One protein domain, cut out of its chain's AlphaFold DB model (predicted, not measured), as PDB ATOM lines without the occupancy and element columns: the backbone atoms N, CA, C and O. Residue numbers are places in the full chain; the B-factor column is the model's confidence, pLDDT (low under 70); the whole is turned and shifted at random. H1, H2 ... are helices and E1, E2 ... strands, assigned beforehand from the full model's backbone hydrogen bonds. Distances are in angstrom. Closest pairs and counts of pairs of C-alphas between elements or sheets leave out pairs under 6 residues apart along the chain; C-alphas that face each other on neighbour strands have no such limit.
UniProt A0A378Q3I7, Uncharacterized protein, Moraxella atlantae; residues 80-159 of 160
ATOM      1  N   ALA A  80     198.779 142.427 165.029       97.88
ATOM      2  CA  ALA A  80     197.965 142.553 166.237       97.88
ATOM      3  C   ALA A  80     198.835 142.531 167.504       97.88
ATOM      4  O   ALA A  80     198.660 143.381 168.374       97.88
ATOM      5  N   GLU A  81     199.821 141.635 167.570       98.19
ATOM      6  CA  GLU A  81     200.773 141.552 168.686       98.19
ATOM      7  C   GLU A  81     201.681 142.788 168.756       98.19
ATOM      8  O   GLU A  81     201.892 143.348 169.834       98.19
ATOM      9  N   LEU A  82     202.148 143.296 167.607       98.00
ATOM     10  CA  LEU A  82     202.883 144.567 167.547       98.00
ATOM     11  C   LEU A  82     202.042 145.729 168.096       98.00
ATOM     12  O   LEU A  82     202.534 146.561 168.865       98.00
ATOM     13  N   LYS A  83     200.758 145.787 167.717       98.06
ATOM     14  CA  LYS A  83     199.822 146.801 168.216       98.06
ATOM     15  C   LYS A  83     199.601 146.662 169.722       98.06
ATOM     16  O   LYS A  83     199.602 147.679 170.411       98.06
ATOM     17  N   GLN A  84     199.468 145.437 170.227       98.19
ATOM     18  CA  GLN A  84     199.311 145.170 171.655       98.19
ATOM     19  C   GLN A  84     200.494 145.722 172.459       98.19
ATOM     20  O   GLN A  84     200.286 146.476 173.407       98.19
ATOM     21  N   VAL A  85     201.736 145.432 172.062       97.88
ATOM     22  CA  VAL A  85     202.925 145.944 172.772       97.88
ATOM     23  C   VAL A  85     203.026 147.468 172.691       97.88
ATOM     24  O   VAL A  85     203.339 148.127 173.685       97.88
ATOM     25  N   TYR A  86     202.691 148.059 171.544       97.81
ATOM     26  CA  TYR A  86     202.585 149.514 171.420       97.81
ATOM     27  C   TYR A  86     201.557 150.113 172.397       97.81
ATOM     28  O   TYR A  86     201.841 151.118 173.056       97.81
ATOM     29  N   GLU A  87     200.381 149.500 172.539       97.94
ATOM     30  CA  GLU A  87     199.367 149.940 173.502       97.94
ATOM     31  C   GLU A  87     199.858 149.797 174.947       97.94
ATOM     32  O   GLU A  87     199.660 150.718 175.742       97.94
ATOM     33  N   MET A  88     200.584 148.724 175.275       97.62
ATOM     34  CA  MET A  88     201.216 148.551 176.591       97.62
ATOM     35  C   MET A  88     202.233 149.664 176.894       97.62
ATOM     36  O   MET A  88     202.254 150.193 178.007       97.62
ATOM     37  N   LEU A  89     203.043 150.078 175.913       96.31
ATOM     38  CA  LEU A  89     203.985 151.200 176.051       96.31
ATOM     39  C   LEU A  89     203.264 152.543 176.220       96.31
ATOM     40  O   LEU A  89     203.655 153.367 177.054       96.31
ATOM     41  N   LYS A  90     202.188 152.766 175.455       94.62
ATOM     42  CA  LYS A  90     201.355 153.974 175.547       94.62
ATOM     43  C   LYS A  90     200.666 154.079 176.910       94.62
ATOM     44  O   LYS A  90     200.651 155.156 177.505       94.62
ATOM     45  N   ASN A  91     200.159 152.957 177.414       95.38
ATOM     46  CA  ASN A  91     199.487 152.844 178.709       95.38
ATOM     47  C   ASN A  91     200.466 152.718 179.886       95.38
ATOM     48  O   ASN A  91     200.024 152.545 181.018       95.38
ATOM     49  N   ARG A  92     201.782 152.820 179.635       93.69
ATOM     50  CA  ARG A  92     202.842 152.728 180.654       93.69
ATOM     51  C   ARG A  92     202.791 151.430 181.464       93.69
ATOM     52  O   ARG A  92     203.129 151.420 182.637       93.69
ATOM     53  N   GLN A  93     202.368 150.338 180.836       96.56
ATOM     54  CA  GLN A  93     202.522 148.981 181.369       96.56
ATOM     55  C   GLN A  93     203.931 148.448 181.068       96.56
ATOM     56  O   GLN A  93     204.508 147.693 181.849       96.56
ATOM     57  N   LEU A  94     204.495 148.893 179.941       96.69
ATOM     58  CA  LEU A  94     205.884 148.684 179.549       96.69
ATOM     59  C   LEU A  94     206.608 150.023 179.389       96.69
ATOM     60  O   LEU A  94     206.000 151.069 179.138       96.69
ATOM     61  N   HIS A  95     207.930 149.967 179.489       95.00
ATOM     62  CA  HIS A  95     208.854 151.060 179.242       95.00
ATOM     63  C   HIS A  95     209.927 150.622 178.242       95.00
ATOM     64  O   HIS A  95     210.402 149.489 178.325       95.00
ATOM     65  N   PRO A  96     210.351 151.510 177.329       95.38
ATOM     66  CA  PRO A  96     211.542 151.265 176.521       95.38
ATOM     67  C   PRO A  96     212.749 150.951 177.413       95.38
ATOM     68  O   PRO A  96     212.887 151.544 178.488       95.38
ATOM     69  N   ALA A  97     213.594 150.012 176.987       94.56
ATOM     70  CA  ALA A  97     214.851 149.720 177.666       94.56
ATOM     71  C   ALA A  97     215.831 150.887 177.484       94.56
ATOM     72  O   ALA A  97     215.900 151.503 176.422       94.56
ATOM     73  N   GLY A  98     216.525 151.256 178.553       94.12
ATOM     74  CA  GLY A  98     217.386 152.431 178.579       94.12
ATOM     75  C   GLY A  98     217.613 152.937 179.993       94.12
ATOM     76  O   GLY A  98     217.110 152.366 180.969       94.12
ATOM     77  N   GLU A  99     218.364 154.022 180.108       95.31
ATOM     78  CA  GLU A  99     218.884 154.508 181.381       95.31
ATOM     79  C   GLU A  99     218.656 156.003 181.563       95.31
ATOM     80  O   GLU A  99     218.664 156.783 180.611       95.31
ATOM     81  N   PHE A 100     218.435 156.399 182.815       96.00
ATOM     82  CA  PHE A 100     218.443 157.802 183.197       96.00
ATOM     83  C   PHE A 100     219.835 158.168 183.672       96.00
ATOM     84  O   PHE A 100     220.401 157.479 184.519       96.00
ATOM     85  N   ASP A 101     220.355 159.279 183.176       96.19
ATOM     86  CA  ASP A 101     221.543 159.867 183.767       96.19
ATOM     87  C   ASP A 101     221.211 160.661 185.045       96.19
ATOM     88  O   ASP A 101     220.050 160.901 185.388       96.19
ATOM     89  N   ASN A 102     222.251 161.143 185.728       95.31
ATOM     90  CA  ASN A 102     222.112 161.946 186.948       95.31
ATOM     91  C   ASN A 102     221.344 163.267 186.740       95.31
ATOM     92  O   ASN A 102     220.884 163.868 187.708       95.31
ATOM     93  N   ALA A 103     221.210 163.733 185.495       94.81
ATOM     94  CA  ALA A 103     220.473 164.942 185.137       94.81
ATOM     95  C   ALA A 103     219.014 164.652 184.726       94.81
ATOM     96  O   ALA A 103     218.314 165.560 184.273       94.81
ATOM     97  N   GLY A 104     218.546 163.405 184.861       95.75
ATOM     98  CA  GLY A 104     217.181 162.997 184.527       95.75
ATOM     99  C   GLY A 104     216.905 162.885 183.024       95.75
ATOM    100  O   GLY A 104     215.745 162.908 182.611       95.75
ATOM    101  N   ARG A 105     217.941 162.777 182.190       97.44
ATOM    102  CA  ARG A 105     217.836 162.541 180.746       97.44
ATOM    103  C   ARG A 105     217.780 161.039 180.481       97.44
ATOM    104  O   ARG A 105     218.609 160.301 180.998       97.44
ATOM    105  N   PHE A 106     216.819 160.598 179.673       97.19
ATOM    106  CA  PHE A 106     216.641 159.185 179.336       97.19
ATOM    107  C   PHE A 106     217.320 158.833 178.016       97.19
ATOM    108  O   PHE A 106     216.877 159.308 176.966       97.19
ATOM    109  N   TYR A 107     218.314 157.956 178.075       97.06
ATOM    110  CA  TYR A 107     219.013 157.390 176.929       97.06
ATOM    111  C   TYR A 107     218.436 156.011 176.610       97.06
ATOM    112  O   TYR A 107     218.413 155.131 177.468       97.06
ATOM    113  N   LEU A 108     217.922 155.851 175.393       96.31
ATOM    114  CA  LEU A 108     217.385 154.581 174.908       96.31
ATOM    115  C   LEU A 108     218.541 153.642 174.564       96.31
ATOM    116  O   LEU A 108     219.530 154.086 173.987       96.31
ATOM    117  N   GLU A 109     218.398 152.364 174.902       94.62
ATOM    118  CA  GLU A 109     219.419 151.350 174.623       94.62
ATOM    119  C   GLU A 109     219.587 151.146 173.107       94.62
ATOM    120  O   GLU A 109     220.663 151.380 172.571       94.62
ATOM    121  N   ASP A 110     218.488 150.872 172.397       94.81
ATOM    122  CA  ASP A 110     218.438 150.736 170.932       94.81
ATOM    123  C   ASP A 110     218.169 152.068 170.208       94.81
ATOM    124  O   ASP A 110     217.261 152.188 169.371       94.81
ATOM    125  N   TYR A 111     218.889 153.130 170.575       94.50
ATOM    126  CA  TYR A 111     218.646 154.466 170.014       94.50
ATOM    127  C   TYR A 111     218.868 154.549 168.496       94.50
ATOM    128  O   TYR A 111     218.271 155.404 167.846       94.50
ATOM    129  N   GLU A 112     219.683 153.674 167.917       94.69
ATOM    130  CA  GLU A 112     219.951 153.609 166.478       94.69
ATOM    131  C   GLU A 112     218.722 153.201 165.653       94.69
ATOM    132  O   GLU A 112     218.675 153.447 164.448       94.69
ATOM    133  N   LEU A 113     217.698 152.623 166.292       95.62
ATOM    134  CA  LEU A 113     216.426 152.281 165.648       95.62
ATOM    135  C   LEU A 113     215.460 153.468 165.545       95.62
ATOM    136  O   LEU A 113     214.369 153.336 164.978       95.62
ATOM    137  N   VAL A 114     215.817 154.622 166.112       93.00
ATOM    138  CA  VAL A 114     214.992 155.831 166.087       93.00
ATOM    139  C   VAL A 114     215.769 157.014 165.530       93.00
ATOM    140  O   VAL A 114     216.835 157.379 166.009       93.00
ATOM    141  N   ASP A 115     215.178 157.696 164.554       93.25
ATOM    142  CA  ASP A 115     215.707 158.965 164.057       93.25
ATOM    143  C   ASP A 115     215.237 160.114 164.961       93.25
ATOM    144  O   ASP A 115     214.222 160.777 164.722       93.25
ATOM    145  N   VAL A 116     215.921 160.279 166.095       94.25
ATOM    146  CA  VAL A 116     215.635 161.344 167.055       94.25
ATOM    147  C   VAL A 116     216.913 161.870 167.688       94.25
ATOM    148  O   VAL A 116     217.866 161.141 167.958       94.25
ATOM    149  N   ARG A 117     216.910 163.167 168.002       93.06
ATOM    150  CA  ARG A 117     217.999 163.803 168.745       93.06
ATOM    151  C   ARG A 117     218.294 163.084 170.064       93.06
ATOM    152  O   ARG A 117     217.374 162.689 170.793       93.06
ATOM    153  N   ALA A 118     219.574 163.073 170.425       94.62
ATOM    154  CA  ALA A 118     219.998 162.703 171.763       94.62
ATOM    155  C   ALA A 118     219.314 163.593 172.830       94.62
ATOM    156  O   ALA A 118     219.030 164.781 172.573       94.62
ATOM    157  N   PRO A 119     219.042 163.035 174.021       97.12
ATOM    158  CA  PRO A 119     218.493 163.768 175.150       97.12
ATOM    159  C   PRO A 119     219.337 164.988 175.521       97.12
ATOM    160  O   PRO A 119     220.565 164.989 175.446       97.12
ATOM    161  N   SER A 120     218.675 166.055 175.952       96.06
ATOM    162  CA  SER A 120     219.330 167.295 176.393       96.06
ATOM    163  C   SER A 120     218.567 167.912 177.555       96.06
ATOM    164  O   SER A 120     217.427 167.531 177.793       96.06
ATOM    165  N   ALA A 121     219.137 168.913 178.230       94.06
ATOM    166  CA  ALA A 121     218.452 169.602 179.330       94.06
ATOM    167  C   ALA A 121     217.060 170.140 178.932       94.06
ATOM    168  O   ALA A 121     216.116 170.059 179.709       94.06
ATOM    169  N   LYS A 122     216.907 170.631 177.693       95.56
ATOM    170  CA  LYS A 122     215.618 171.120 177.167       95.56
ATOM    171  C   LYS A 122     214.677 169.994 176.717       95.56
ATOM    172  O   LYS A 122     213.464 170.174 176.706       95.56
ATOM    173  N   TYR A 123     215.228 168.847 176.323       95.88
ATOM    174  CA  TYR A 123     214.478 167.700 175.805       95.88
ATOM    175  C   TYR A 123     214.999 166.405 176.443       95.88
ATOM    176  O   TYR A 123     215.666 165.621 175.763       95.88
ATOM    177  N   PRO A 124     214.750 166.181 177.743       97.19
ATOM    178  CA  PRO A 124     215.347 165.063 178.475       97.19
ATOM    179  C   PRO A 124     214.783 163.697 178.061       97.19
ATOM    180  O   PRO A 124     215.398 162.675 178.326       97.19
ATOM    181  N   PHE A 125     213.630 163.668 177.388       96.75
ATOM    182  CA  PHE A 125     212.883 162.443 177.086       96.75
ATOM    183  C   PHE A 125     212.690 162.188 175.586       96.75
ATOM    184  O   PHE A 125     211.774 161.460 175.203       96.75
ATOM    185  N   SER A 126     213.502 162.804 174.721       96.75
ATOM    186  CA  SER A 126     213.355 162.682 173.262       96.75
ATOM    187  C   SER A 126     213.375 161.220 172.801       96.75
ATOM    188  O   SER A 126     212.445 160.776 172.127       96.75
ATOM    189  N   GLN A 127     214.374 160.456 173.244       97.00
ATOM    190  CA  GLN A 127     214.508 159.037 172.923       97.00
ATOM    191  C   GLN A 127     213.474 158.160 173.643       97.00
ATOM    192  O   GLN A 127     212.934 157.245 173.028       97.00
ATOM    193  N   MET A 128     213.093 158.480 174.890       95.50
ATOM    194  CA  MET A 128     212.018 157.752 175.590       95.50
ATOM    195  C   MET A 128     210.698 157.818 174.811       95.50
ATOM    196  O   MET A 128     209.989 156.823 174.678       95.50
ATOM    197  N   ASN A 129     210.354 159.002 174.305       95.31
ATOM    198  CA  ASN A 129     209.129 159.195 173.538       95.31
ATOM    199  C   ASN A 129     209.193 158.471 172.188       95.31
ATOM    200  O   ASN A 129     208.203 157.864 171.786       95.31
ATOM    201  N   ALA A 130     210.352 158.473 171.522       95.69
ATOM    202  CA  ALA A 130     210.554 157.726 170.280       95.69
ATOM    203  C   ALA A 130     210.441 156.203 170.490       95.69
ATOM    204  O   ALA A 130     209.768 155.522 169.710       95.69
ATOM    205  N   GLY A 131     210.980 155.694 171.601       95.69
ATOM    206  CA  GLY A 131     210.881 154.289 172.006       95.69
ATOM    207  C   GLY A 131     209.458 153.816 172.342       95.69
ATOM    208  O   GLY A 131     209.219 152.623 172.491       95.69
ATOM    209  N   ARG A 132     208.477 154.724 172.448       96.00
ATOM    210  CA  ARG A 132     207.054 154.395 172.681       96.00
ATOM    211  C   ARG A 132     206.212 154.367 171.404       96.00
ATOM    212  O   ARG A 132     204.985 154.306 171.474       96.00
ATOM    213  N   THR A 133     206.836 154.456 170.234       96.81
ATOM    214  CA  THR A 133     206.121 154.475 168.953       96.81
ATOM    215  C   THR A 133     205.931 153.069 168.390       96.81
ATOM    216  O   THR A 133     206.756 152.182 168.593       96.81
ATOM    217  N   SER A 134     204.868 152.864 167.610       96.56
ATOM    218  CA  SER A 134     204.651 151.599 166.894       96.56
ATOM    219  C   SER A 134     205.774 151.282 165.900       96.56
ATOM    220  O   SER A 134     206.111 150.116 165.705       96.56
ATOM    221  N   LYS A 135     206.391 152.315 165.303       96.56
ATOM    222  CA  LYS A 135     207.558 152.168 164.422       96.56
ATOM    223  C   LYS A 135     208.738 151.540 165.158       96.56
ATOM    224  O   LYS A 135     209.340 150.616 164.629       96.56
ATOM    225  N   PHE A 136     209.017 151.996 166.379       97.31
ATOM    226  CA  PHE A 136     210.079 151.422 167.198       97.31
ATOM    227  C   PHE A 136     209.787 149.968 167.581       97.31
ATOM    228  O   PHE A 136     210.648 149.116 167.408       97.31
ATOM    229  N   VAL A 137     208.559 149.652 168.008       97.88
ATOM    230  CA  VAL A 137     208.167 148.262 168.324       97.88
ATOM    231  C   VAL A 137     208.389 147.334 167.126       97.88
ATOM    232  O   VAL A 137     208.918 146.236 167.281       97.88
ATOM    233  N   LYS A 138     208.033 147.789 165.919       97.75
ATOM    234  CA  LYS A 138     208.294 147.050 164.680       97.75
ATOM    235  C   LYS A 138     209.797 146.878 164.423       97.75
ATOM    236  O   LYS A 138     210.227 145.763 164.149       97.75
ATOM    237  N   ALA A 139     210.586 147.945 164.559       97.38
ATOM    238  CA  ALA A 139     212.036 147.898 164.367       97.38
ATOM    239  C   ALA A 139     212.728 146.949 165.363       97.38
ATOM    240  O   ALA A 139     213.602 146.184 164.968       97.38
ATOM    241  N   MET A 140     212.288 146.921 166.625       97.44
ATOM    242  CA  MET A 140     212.766 145.966 167.635       97.44
ATOM    243  C   MET A 140     212.482 144.520 167.218       97.44
ATOM    244  O   MET A 140     213.374 143.673 167.249       97.44
ATOM    245  N   ALA A 141     211.252 144.237 166.771       97.25
ATOM    246  CA  ALA A 141     210.892 142.907 166.285       97.25
ATOM    247  C   ALA A 141     211.754 142.473 165.082       97.25
ATOM    248  O   ALA A 141     212.133 141.306 164.986       97.25
ATOM    249  N   GLU A 142     212.094 143.413 164.194       96.62
ATOM    250  CA  GLU A 142     212.934 143.188 163.011       96.62
ATOM    251  C   GLU A 142     214.428 143.037 163.324       96.62
ATOM    252  O   GLU A 142     215.076 142.193 162.695       96.62
ATOM    253  N   LYS A 143     214.968 143.821 164.269       95.81
ATOM    254  CA  LYS A 143     216.369 143.746 164.720       95.81
ATOM    255  C   LYS A 143     216.650 142.399 165.378       95.81
ATOM    256  O   LYS A 143     217.625 141.747 165.021       95.81
ATOM    257  N   TYR A 144     215.756 141.976 166.273       95.19
ATOM    258  CA  TYR A 144     215.919 140.781 167.107       95.19
ATOM    259  C   TYR A 144     215.193 139.536 166.573       95.19
ATOM    260  O   TYR A 144     215.061 138.547 167.293       95.19
ATOM    261  N   LYS A 145     214.666 139.580 165.340       95.50
ATOM    262  CA  LYS A 145     213.901 138.489 164.693       95.50
ATOM    263  C   LYS A 145     212.910 137.809 165.632       95.50
ATOM    264  O   LYS A 145     212.894 136.587 165.789       95.50
ATOM    265  N   VAL A 146     212.085 138.620 166.279       95.25
ATOM    266  CA  VAL A 146     211.172 138.160 167.322       95.25
ATOM    267  C   VAL A 146     210.101 137.241 166.739       95.25
ATOM    268  O   VAL A 146     209.491 137.547 165.711       95.25
ATOM    269  N   GLN A 147     209.872 136.108 167.403       95.19
ATOM    270  CA  GLN A 147     208.955 135.069 166.931       95.19
ATOM    271  C   GLN A 147     207.630 135.045 167.689       95.19
ATOM    272  O   GLN A 147     206.625 134.635 167.122       95.19
ATOM    273  N   THR A 148     207.619 135.471 168.955       95.88
ATOM    274  CA  THR A 148     206.432 135.405 169.819       95.88
ATOM    275  C   THR A 148     206.191 136.720 170.554       95.88
ATOM    276  O   THR A 148     207.111 137.519 170.757       95.88
ATOM    277  N   LEU A 149     204.951 136.936 171.001       96.38
ATOM    278  CA  LEU A 149     204.596 138.086 171.830       96.38
ATOM    279  C   LEU A 149     205.435 138.171 173.116       96.38
ATOM    280  O   LEU A 149     205.895 139.253 173.467       96.38
ATOM    281  N   ASP A 150     205.677 137.050 173.795       95.69
ATOM    282  CA  ASP A 150     206.453 137.037 175.043       95.69
ATOM    283  C   ASP A 150     207.899 137.485 174.822       95.69
ATOM    284  O   ASP A 150     208.433 138.275 175.604       95.69
ATOM    285  N   GLN A 151     208.515 137.045 173.720       94.94
ATOM    286  CA  GLN A 151     209.825 137.538 173.304       94.94
ATOM    287  C   GLN A 151     209.791 139.046 173.050       94.94
ATOM    288  O   GLN A 151     210.671 139.759 173.525       94.94
ATOM    289  N   LEU A 152     208.757 139.550 172.370       96.81
ATOM    290  CA  LEU A 152     208.633 140.981 172.103       96.81
ATOM    291  C   LEU A 152     208.509 141.786 173.397       96.81
ATOM    292  O   LEU A 152     209.221 142.767 173.577       96.81
ATOM    293  N   ILE A 153     207.638 141.356 174.312       97.06
ATOM    294  CA  ILE A 153     207.448 141.993 175.620       97.06
ATOM    295  C   ILE A 153     208.756 141.983 176.416       97.06
ATOM    296  O   ILE A 153     209.067 142.966 177.087       97.06
ATOM    297  N   SER A 154     209.533 140.900 176.323       95.62
ATOM    298  CA  SER A 154     210.781 140.735 177.072       95.62
ATOM    299  C   SER A 154     211.875 141.749 176.724       95.62
ATOM    300  O   SER A 154     212.758 141.967 177.551       95.62
ATOM    301  N   LEU A 155     211.799 142.381 175.544       95.81
ATOM    302  CA  LEU A 155     212.710 143.447 175.105       95.81
ATOM    303  C   LEU A 155     212.439 144.793 175.799       95.81
ATOM    304  O   LEU A 155     213.227 145.727 175.681       95.81
ATOM    305  N   PHE A 156     211.328 144.910 176.526       95.81
ATOM    306  CA  PHE A 156     210.930 146.123 177.232       95.81
ATOM    307  C   PHE A 156     210.994 145.926 178.749       95.81
ATOM    308  O   PHE A 156     210.882 144.819 179.279       95.81
ATOM    309  N   ARG A 157     211.129 147.030 179.487       92.69
ATOM    310  CA  ARG A 157     211.101 147.021 180.953       92.69
ATOM    311  C   ARG A 157     209.657 147.045 181.447       92.69
ATOM    312  O   ARG A 157     208.849 147.845 180.979       92.69
ATOM    313  N   LYS A 158     209.325 146.205 182.429       89.00
ATOM    314  CA  LYS A 158     208.034 146.300 183.126       89.00
ATOM    315  C   LYS A 158     207.970 147.608 183.914       89.00
ATOM    316  O   LYS A 158     208.953 147.988 184.553       89.00
ATOM    317  N   ALA A 159     206.828 148.289 183.860       80.38
ATOM    318  CA  ALA A 159     206.571 149.423 184.739       80.38
ATOM    319  C   ALA A 159     206.557 148.959 186.206       80.38
ATOM    320  O   ALA A 159     206.071 147.863 186.495       80.38
TER     321      ALA A 159
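What this domain is: This is residues 80 to 159 of the 160 residues of an uncharacterized protein of Moraxella atlantae (UniProt A0A378Q3I7). The domain is an elongated body with two ends: at one end H1, H3 and H4 gather in a small cluster, and at the other the short hairpin of E1 and E2 lies beside H2. A long unnamed stretch, residues 109 to 125, loops out from E2 and folds back to H2. The printed part has 80 residues with four named helices and two named strands, in the order H1, E1, E2, H2, H3, H4; the two strands are antiparallel, and the class is mostly helix, with 38 residues in named elements, under half. It is compact, with a radius of gyration of the C-alphas of 12.2 A, and spans 37 by 23 by 16 A.

How they stand to each other: H1, residues 80 to 90, touches H3, residues 134 to 143, at a steep tilt of 60 degrees, opposite ways; their closest C-alphas, Tyr 86 and Ser 134, are 5.4 A apart. H1 also touches H4, residues 149 to 154, the same way at a shallow tilt of 32 degrees, only just short of steep, with the closest C-alphas, Glu 81 and Leu 149, 6.0 A apart. H3 and H4 are close but not clearly touching, about perpendicular at 89 degrees; their closest C-alphas, Ala 141 and Leu 152, are 6.5 A apart. E1, residues 98 to 100, and E2, residues 106 to 108, form an antiparallel hairpin, with N 99 and O 107 within hydrogen-bond range at 2.9 A. The closest C-alphas of E2 and H2, residues 126 to 130, are those of Leu 108 and Gln 127, 5.7 A apart. In H1, H2, H3 and H4 every O i to N i+4 pair is within hydrogen-bond range.

Where its parts are: H1 begins at C-alpha 80 (197.965, 142.553, 166.237) and is 15.1 A long. E1 is 7.2 A and E2 6.4 A long. H2 is 6.4 A, H3 14.3 A and H4 8.5 A long, H4 ending at C-alpha 154 (210.781, 140.735, 177.072).

The domain as a whole: The two C-alphas farthest apart, those of Lys 122 and Gln 147, are 38.1 A apart. The link from E2 to H2 is long, and the printed part has no cut. Residues 94 to 95 pair with residues 157 to 158, antiparallel. No printed residue has a pLDDT under 70.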